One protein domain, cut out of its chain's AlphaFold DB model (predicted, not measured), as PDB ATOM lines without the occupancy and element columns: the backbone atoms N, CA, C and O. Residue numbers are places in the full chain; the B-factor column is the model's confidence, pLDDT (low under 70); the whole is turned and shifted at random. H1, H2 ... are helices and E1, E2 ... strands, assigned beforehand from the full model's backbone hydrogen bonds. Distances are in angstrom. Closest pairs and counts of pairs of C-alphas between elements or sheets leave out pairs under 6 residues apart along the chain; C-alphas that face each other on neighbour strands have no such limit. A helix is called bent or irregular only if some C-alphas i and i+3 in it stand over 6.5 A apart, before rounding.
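This is residues 68 to 130 of the 138 residues of an uncharacterized protein of Arachis hypogaea (UniProt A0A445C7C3). A long two-stranded hairpin, E1 and E2, is followed by a helical hairpin, H1 and H2, and the four elements lie roughly in one row, running back and forth, with H1 between E2 and H2. The long link between the helices, residues 106 to 117, loops away to one side of this row, and the turn of the strand hairpin, residues 76 to 79, lies at one end of the long axis. The printed part has 63 residues, with two named strands and then two named helices in the order E1, E2, H1, H2; the sheet E1 - E2 is antiparallel and the class is mixed, helices and strands. The whole is loose, with a radius of gyration of the C-alphas of 13.3 A, and elongated, spanning 41 by 24 by 16 A.

E1 is residues 68 to 75, beginning at C-alpha 68 at (168.224, 153.399, 42.438) and measuring 23.4 A from first to last C-alpha. E2 is residues 80 to 88 and measures 26.9 A. H1 is residues 94 to 105, 17.8 A long, with C-alpha 94 at (162.169, 148.004, 30.548). H2 is residues 118 to 128, 15.6 A long, and ends at C-alpha 128 at (163.849, 138.286, 28.729). H2 is irregular, but only just: C-alphas 119 and 122 are 7.0 A apart.

E1 and E2 form a hairpin of antiparallel neighbours, with 165 degrees between their directions. C-alphas 72 and 83 face each other at 4.1 A. N 71 and O 84 are within hydrogen-bond range at 2.9 A, and so are N 75 and O 80 at 2.8 A. The closest C-alphas of E2 and H1 are those of Val 86 and Ala 96, 6.9 A apart. H1 is apart from E1. H1 and H2 form a helical hairpin and touch, with residues 94 to 99 of H1 alone; their closest C-alphas are those of Val 95 and Phe 123, 4.8 A apart. They run opposite ways at a shallow tilt of 19 degrees. H2 is apart from E1 and from E2. Of the O i to N i+4 pairs, 6 of 8 in H1 and 5 of 7 in H2 are within hydrogen-bond range.

The two C-alphas farthest apart are those of His 77 and His 129, at 41.6 A. The printed part has no cut. The links from E1 to E2 and from E2 to H1 are tight, and the link from H1 to H2, 12 residues, is long. The mean pLDDT of the printed part is 79.3, and residues 92 and 130 are under 70.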
ATOM      1  N   ILE A  68     169.587 152.980  42.112       80.75
ATOM      2  CA  ILE A  68     168.224 153.399  42.438       80.75
ATOM      3  C   ILE A  68     167.915 154.721  41.734       80.75
ATOM      4  O   ILE A  68     168.593 155.727  41.938       80.75
ATOM      5  N   ASN A  69     166.879 154.717  40.900       82.06
ATOM      6  CA  ASN A  69     166.286 155.937  40.369       82.06
ATOM      7  C   ASN A  69     165.103 156.301  41.265       82.06
ATOM      8  O   ASN A  69     164.205 155.480  41.427       82.06
ATOM      9  N   VAL A  70     165.090 157.508  41.827       78.44
ATOM     10  CA  VAL A  70     163.985 158.004  42.659       78.44
ATOM     11  C   VAL A  70     163.343 159.218  42.007       78.44
ATOM     12  O   VAL A  70     164.047 160.052  41.438       78.44
ATOM     13  N   ASP A  71     162.023 159.316  42.099       82.44
ATOM     14  CA  ASP A  71     161.272 160.484  41.649       82.44
ATOM     15  C   ASP A  71     160.108 160.791  42.598       82.44
ATOM     16  O   ASP A  71     159.642 159.930  43.354       82.44
ATOM     17  N   GLY A  72     159.655 162.037  42.579       82.44
ATOM     18  CA  GLY A  72     158.535 162.515  43.375       82.44
ATOM     19  C   GLY A  72     157.646 163.442  42.566       82.44
ATOM     20  O   GLY A  72     158.127 164.318  41.849       82.44
ATOM     21  N   SER A  73     156.336 163.286  42.718       80.62
ATOM     22  CA  SER A  73     155.338 164.126  42.071       80.62
ATOM     23  C   SER A  73     154.436 164.797  43.103       80.62
ATOM     24  O   SER A  73     154.186 164.284  44.196       80.62
ATOM     25  N   PHE A  74     153.958 165.990  42.759       79.62
ATOM     26  CA  PHE A  74     152.969 166.722  43.539       79.62
ATOM     27  C   PHE A  74     151.861 167.195  42.608       79.62
ATOM     28  O   PHE A  74     152.130 167.859  41.605       79.62
ATOM     29  N   TYR A  75     150.620 166.866  42.954       81.62
ATOM     30  CA  TYR A  75     149.435 167.276  42.222       81.62
ATOM     31  C   TYR A  75     148.623 168.253  43.075       81.62
ATOM     32  O   TYR A  75     148.007 167.895  44.078       81.62
ATOM     33  N   SER A  76     148.652 169.527  42.682       77.44
ATOM     34  CA  SER A  76     148.090 170.624  43.475       77.44
ATOM     35  C   SER A  76     146.568 170.579  43.593       77.44
ATOM     36  O   SER A  76     146.034 171.003  44.613       77.44
ATOM     37  N   HIS A  77     145.866 170.044  42.588       80.81
ATOM     38  CA  HIS A  77     144.402 170.072  42.533       80.81
ATOM     39  C   HIS A  77     143.740 169.276  43.670       80.81
ATOM     40  O   HIS A  77     142.676 169.650  44.150       80.81
ATOM     41  N   ASN A  78     144.363 168.189  44.123       85.62
ATOM     42  CA  ASN A  78     143.885 167.388  45.254       85.62
ATOM     43  C   ASN A  78     144.864 167.393  46.437       85.62
ATOM     44  O   ASN A  78     144.728 166.571  47.341       85.62
ATOM     45  N   ASN A  79     145.841 168.307  46.428       76.88
ATOM     46  CA  ASN A  79     146.895 168.409  47.437       76.88
ATOM     47  C   ASN A  79     147.601 167.063  47.715       76.88
ATOM     48  O   ASN A  79     147.931 166.749  48.859       76.88
ATOM     49  N   ASN A  80     147.803 166.253  46.673       77.94
ATOM     50  CA  ASN A  80     148.387 164.923  46.797       77.94
ATOM     51  C   ASN A  80     149.869 164.938  46.418       77.94
ATOM     52  O   ASN A  80     150.274 165.589  45.454       77.94
ATOM     53  N   ALA A  81     150.676 164.179  47.154       76.81
ATOM     54  CA  ALA A  81     152.084 163.962  46.851       76.81
ATOM     55  C   ALA A  81     152.354 162.461  46.751       76.81
ATOM     56  O   ALA A  81     151.862 161.688  47.571       76.81
ATOM     57  N   ALA A  82     153.165 162.065  45.779       76.56
ATOM     58  CA  ALA A  82     153.619 160.695  45.611       76.56
ATOM     59  C   ALA A  82     155.139 160.664  45.432       76.56
ATOM     60  O   ALA A  82     155.754 161.625  44.968       76.56
ATOM     61  N   CYS A  83     155.754 159.549  45.803       81.88
ATOM     62  CA  CYS A  83     157.152 159.265  45.515       81.88
ATOM     63  C   CYS A  83     157.300 157.816  45.064       81.88
ATOM     64  O   CYS A  83     156.540 156.949  45.496       81.88
ATOM     65  N   GLY A  84     158.290 157.559  44.219       75.50
ATOM     66  CA  GLY A  84     158.581 156.236  43.688       75.50
ATOM     67  C   GLY A  84     160.077 156.022  43.522       75.50
ATOM     68  O   GLY A  84     160.845 156.967  43.335       75.50
ATOM     69  N   GLY A  85     160.488 154.761  43.600       75.56
ATOM     70  CA  GLY A  85     161.858 154.334  43.370       75.56
ATOM     71  C   GLY A  85     161.889 153.094  42.486       75.56
ATOM     72  O   GLY A  85     161.035 152.223  42.617       75.56
ATOM     73  N   VAL A  86     162.876 153.014  41.597       76.75
ATOM     74  CA  VAL A  86     163.150 151.832  40.774       76.75
ATOM     75  C   VAL A  86     164.599 151.424  40.988       76.75
ATOM     76  O   VAL A  86     165.514 152.176  40.644       76.75
ATOM     77  N   PHE A  87     164.799 150.230  41.541       77.50
ATOM     78  CA  PHE A  87     166.103 149.578  41.615       77.50
ATOM     79  C   PHE A  87     166.406 148.915  40.273       77.50
ATOM     80  O   PHE A  87     165.532 148.278  39.687       77.50
ATOM     81  N   ARG A  88     167.626 149.094  39.771       77.44
ATOM     82  CA  ARG A  88     168.088 148.523  38.506       77.44
ATOM     83  C   ARG A  88     169.483 147.966  38.662       77.44
ATOM     84  O   ARG A  88     170.348 148.625  39.235       77.44
ATOM     85  N   ASP A  89     169.688 146.800  38.093       80.25
ATOM     86  CA  ASP A  89     170.986 146.191  37.866       80.25
ATOM     87  C   ASP A  89     171.446 146.472  36.421       80.25
ATOM     88  O   ASP A  89     170.928 147.371  35.738       80.25
ATOM     89  N   GLN A  90     172.462 145.743  35.965       79.75
ATOM     90  CA  GLN A  90     173.045 145.872  34.632       79.75
ATOM     91  C   GLN A  90     172.084 145.519  33.482       79.75
ATOM     92  O   GLN A  90     172.359 145.909  32.347       79.75
ATOM     93  N   GLU A  91     170.969 144.824  33.743       73.69
ATOM     94  CA  GLU A  91     170.081 144.273  32.704       73.69
ATOM     95  C   GLU A  91     169.178 145.333  32.056       73.69
ATOM     96  O   GLU A  91     168.596 145.103  31.001       73.69
ATOM     97  N   ALA A  92     169.115 146.542  32.629       69.69
ATOM     98  CA  ALA A  92     168.382 147.682  32.066       69.69
ATOM     99  C   ALA A  92     166.882 147.410  31.799       69.69
ATOM    100  O   ALA A  92     166.306 147.998  30.883       69.69
ATOM    101  N   ASN A  93     166.260 146.588  32.651       75.44
ATOM    102  CA  ASN A  93     164.885 146.098  32.536       75.44
ATOM    103  C   ASN A  93     163.839 147.200  32.251       75.44
ATOM    104  O   ASN A  93     163.583 148.093  33.073       75.44
ATOM    105  N   ILE A  94     163.212 147.120  31.079       76.19
ATOM    106  CA  ILE A  94     162.169 148.004  30.548       76.19
ATOM    107  C   ILE A  94     160.845 147.790  31.288       76.19
ATOM    108  O   ILE A  94     160.087 148.746  31.492       76.19
ATOM    109  N   VAL A  95     160.556 146.566  31.734       79.56
ATOM    110  CA  VAL A  95     159.340 146.240  32.488       79.56
ATOM    111  C   VAL A  95     159.239 147.081  33.760       79.56
ATOM    112  O   VAL A  95     158.159 147.565  34.096       79.56
ATOM    113  N   ALA A  96     160.372 147.367  34.407       78.00
ATOM    114  CA  ALA A  96     160.429 148.210  35.594       78.00
ATOM    115  C   ALA A  96     160.007 149.662  35.297       78.00
ATOM    116  O   ALA A  96     159.308 150.285  36.098       78.00
ATOM    117  N   ASP A  97     160.373 150.200  34.127       75.75
ATOM    118  CA  ASP A  97     159.935 151.525  33.667       75.75
ATOM    119  C   ASP A  97     158.429 151.571  33.374       75.75
ATOM    120  O   ASP A  97     157.758 152.552  33.707       75.75
ATOM    121  N   CYS A  98     157.891 150.527  32.740       78.75
ATOM    122  CA  CYS A  98     156.458 150.430  32.468       78.75
ATOM    123  C   CYS A  98     155.651 150.364  33.768       78.75
ATOM    124  O   CYS A  98     154.710 151.142  33.942       78.75
ATOM    125  N   LEU A  99     156.042 149.487  34.695       78.94
ATOM    126  CA  LEU A  99     155.338 149.307  35.964       78.94
ATOM    127  C   LEU A  99     155.373 150.576  36.821       78.94
ATOM    128  O   LEU A  99     154.351 150.943  37.397       78.94
ATOM    129  N   ALA A 100     156.496 151.303  36.835       76.38
ATOM    130  CA  ALA A 100     156.586 152.590  37.524       76.38
ATOM    131  C   ALA A 100     155.578 153.616  36.976       76.38
ATOM    132  O   ALA A 100     154.928 154.317  37.749       76.38
ATOM    133  N   LYS A 101     155.400 153.681  35.650       77.00
ATOM    134  CA  LYS A 101     154.407 154.568  35.018       77.00
ATOM    135  C   LYS A 101     152.974 154.110  35.255       77.00
ATOM    136  O   LYS A 101     152.102 154.957  35.426       77.00
ATOM    137  N   LYS A 102     152.734 152.796  35.299       79.69
ATOM    138  CA  LYS A 102     151.405 152.224  35.553       79.69
ATOM    139  C   LYS A 102     150.845 152.642  36.912       79.69
ATOM    140  O   LYS A 102     149.636 152.767  37.051       79.69
ATOM    141  N   GLY A 103     151.706 152.968  37.879       76.88
ATOM    142  CA  GLY A 103     151.290 153.571  39.147       76.88
ATOM    143  C   GLY A 103     150.430 154.836  38.994       76.88
ATOM    144  O   GLY A 103     149.582 155.081  39.844       76.88
ATOM    145  N   HIS A 104     150.579 155.605  37.908       78.56
ATOM    146  CA  HIS A 104     149.738 156.781  37.636       78.56
ATOM    147  C   HIS A 104     148.305 156.439  37.193       78.56
ATOM    148  O   HIS A 104     147.432 157.299  37.260       78.56
ATOM    149  N   GLU A 105     148.064 155.217  36.716       82.06
ATOM    150  CA  GLU A 105     146.747 154.746  36.259       82.06
ATOM    151  C   GLU A 105     145.943 154.085  37.387       82.06
ATOM    152  O   GLU A 105     144.757 153.800  37.227       82.06
ATOM    153  N   LEU A 106     146.590 153.807  38.521       82.12
ATOM    154  CA  LEU A 106     145.994 153.093  39.639       82.12
ATOM    155  C   LEU A 106     145.451 154.070  40.690       82.12
ATOM    156  O   LEU A 106     145.957 155.186  40.831       82.12
ATOM    157  N   PRO A 107     144.442 153.657  41.478       86.31
ATOM    158  CA  PRO A 107     144.018 154.414  42.650       86.31
ATOM    159  C   PRO A 107     145.186 154.674  43.610       86.31
ATOM    160  O   PRO A 107     146.139 153.903  43.664       86.31
ATOM    161  N   ASN A 108     145.100 155.712  44.439       81.56
ATOM    162  CA  ASN A 108     146.106 155.938  45.477       81.56
ATOM    163  C   ASN A 108     146.201 154.722  46.418       81.56
ATOM    164  O   ASN A 108     145.197 154.310  46.997       81.56
ATOM    165  N   GLY A 109     147.404 154.175  46.600       77.69
ATOM    166  CA  GLY A 109     147.640 153.035  47.485       77.69
ATOM    167  C   GLY A 109     148.873 152.224  47.097       77.69
ATOM    168  O   GLY A 109     149.506 152.485  46.075       77.69
ATOM    169  N   LEU A 110     149.214 151.238  47.929       79.81
ATOM    170  CA  LEU A 110     150.199 150.215  47.585       79.81
ATOM    171  C   LEU A 110     149.497 149.119  46.781       79.81
ATOM    172  O   LEU A 110     148.587 148.471  47.291       79.81
ATOM    173  N   HIS A 111     149.948 148.904  45.549       79.50
ATOM    174  CA  HIS A 111     149.443 147.847  44.676       79.50
ATOM    175  C   HIS A 111     150.519 146.784  44.511       79.50
ATOM    176  O   HIS A 111     151.618 147.083  44.045       79.50
ATOM    177  N   ILE A 112     150.202 145.558  44.920       82.31
ATOM    178  CA  ILE A 112     151.073 144.390  44.779       82.31
ATOM    179  C   ILE A 112     150.457 143.502  43.706       82.31
ATOM    180  O   ILE A 112     149.261 143.223  43.736       82.31
ATOM    181  N   PHE A 113     151.278 143.091  42.745       77.69
ATOM    182  CA  PHE A 113     150.868 142.209  41.664       77.69
ATOM    183  C   PHE A 113     151.505 140.836  41.873       77.69
ATOM    184  O   PHE A 113     152.730 140.728  41.862       77.69
ATOM    185  N   ASP A 114     150.683 139.797  42.018       80.00
ATOM    186  CA  ASP A 114     151.157 138.406  42.130       80.00
ATOM    187  C   ASP A 114     151.605 137.827  40.774       80.00
ATOM    188  O   ASP A 114     152.307 136.820  40.709       80.00
ATOM    189  N   ALA A 115     151.211 138.478  39.677       77.94
ATOM    190  CA  ALA A 115     151.633 138.185  38.315       77.94
ATOM    191  C   ALA A 115     151.757 139.495  37.516       77.94
ATOM    192  O   ALA A 115     151.023 140.448  37.796       77.94
ATOM    193  N   PRO A 116     152.655 139.572  36.517       79.25
ATOM    194  CA  PRO A 116     152.825 140.775  35.710       79.25
ATOM    195  C   PRO A 116     151.498 141.169  35.029       79.25
ATOM    196  O   PRO A 116     150.877 140.325  34.376       79.25
ATOM    197  N   PRO A 117     151.054 142.437  35.146       85.62
ATOM    198  CA  PRO A 117     149.877 142.940  34.443       85.62
ATOM    199  C   PRO A 117     149.941 142.635  32.936       85.62
ATOM    200  O   PRO A 117     151.030 142.755  32.365       85.62
ATOM    201  N   PRO A 118     148.816 142.328  32.258       85.44
ATOM    202  CA  PRO A 118     148.812 141.970  30.834       85.44
ATOM    203  C   PRO A 118     149.551 142.976  29.942       85.44
ATOM    204  O   PRO A 118     150.362 142.592  29.101       85.44
ATOM    205  N   ASP A 119     149.362 144.270  30.203       84.38
ATOM    206  CA  ASP A 119     149.999 145.360  29.453       84.38
ATOM    207  C   ASP A 119     151.529 145.362  29.591       84.38
ATOM    208  O   ASP A 119     152.237 145.857  28.714       84.38
ATOM    209  N   SER A 120     152.053 144.791  30.681       84.19
ATOM    210  CA  SER A 120     153.489 144.715  30.957       84.19
ATOM    211  C   SER A 120     154.177 143.506  30.316       84.19
ATOM    212  O   SER A 120     155.404 143.496  30.209       84.19
ATOM    213  N   LEU A 121     153.413 142.515  29.831       83.81
ATOM    214  CA  LEU A 121     153.959 141.258  29.304       83.81
ATOM    215  C   LEU A 121     154.912 141.480  28.130       83.81
ATOM    216  O   LEU A 121     155.956 140.843  28.062       83.81
ATOM    217  N   HIS A 122     154.602 142.404  27.222       83.44
ATOM    218  CA  HIS A 122     155.474 142.664  26.075       83.44
ATOM    219  C   HIS A 122     156.826 143.275  26.484       83.44
ATOM    220  O   HIS A 122     157.849 142.989  25.859       83.44
ATOM    221  N   PHE A 123     156.851 144.081  27.549       82.00
ATOM    222  CA  PHE A 123     158.091 144.612  28.113       82.00
ATOM    223  C   PHE A 123     158.869 143.521  28.844       82.00
ATOM    224  O   PHE A 123     160.076 143.430  28.668       82.00
ATOM    225  N   LEU A 124     158.175 142.641  29.572       80.25
ATOM    226  CA  LEU A 124     158.788 141.486  30.226       80.25
ATOM    227  C   LEU A 124     159.433 140.530  29.214       80.25
ATOM    228  O   LEU A 124     160.559 140.087  29.408       80.25
ATOM    229  N   PHE A 125     158.751 140.248  28.101       81.25
ATOM    230  CA  PHE A 125     159.329 139.477  27.001       81.25
ATOM    231  C   PHE A 125     160.523 140.194  26.369       81.25
ATOM    232  O   PHE A 125     161.500 139.537  26.028       81.25
ATOM    233  N   SER A 126     160.470 141.518  26.216       79.19
ATOM    234  CA  SER A 126     161.603 142.285  25.678       79.19
ATOM    235  C   SER A 126     162.826 142.195  26.592       79.19
ATOM    236  O   SER A 126     163.930 141.987  26.093       79.19
ATOM    237  N   ASP A 127     162.621 142.276  27.908       78.06
ATOM    238  CA  ASP A 127     163.675 142.126  28.915       78.06
ATOM    239  C   ASP A 127     164.261 140.713  28.902       78.06
ATOM    240  O   ASP A 127     165.476 140.555  28.827       78.06
ATOM    241  N   PHE A 128     163.410 139.682  28.836       75.94
ATOM    242  CA  PHE A 128     163.849 138.286  28.729       75.94
ATOM    243  C   PHE A 128     164.761 138.035  27.515       75.94
ATOM    244  O   PHE A 128     165.683 137.227  27.582       75.94
ATOM    245  N   HIS A 129     164.523 138.735  26.403       77.00
ATOM    246  CA  HIS A 129     165.332 138.618  25.186       77.00
ATOM    247  C   HIS A 129     166.482 139.641  25.109       77.00
ATOM    248  O   HIS A 129     167.198 139.672  24.106       77.00
ATOM    249  N   GLY A 130     166.664 140.498  26.121       67.94
ATOM    250  CA  GLY A 130     167.689 141.548  26.123       67.94
ATOM    251  C   GLY A 130     167.484 142.626  25.050       67.94
ATOM    252  O   GLY A 130     168.444 143.265  24.608       67.94
TER     253      GLY A 130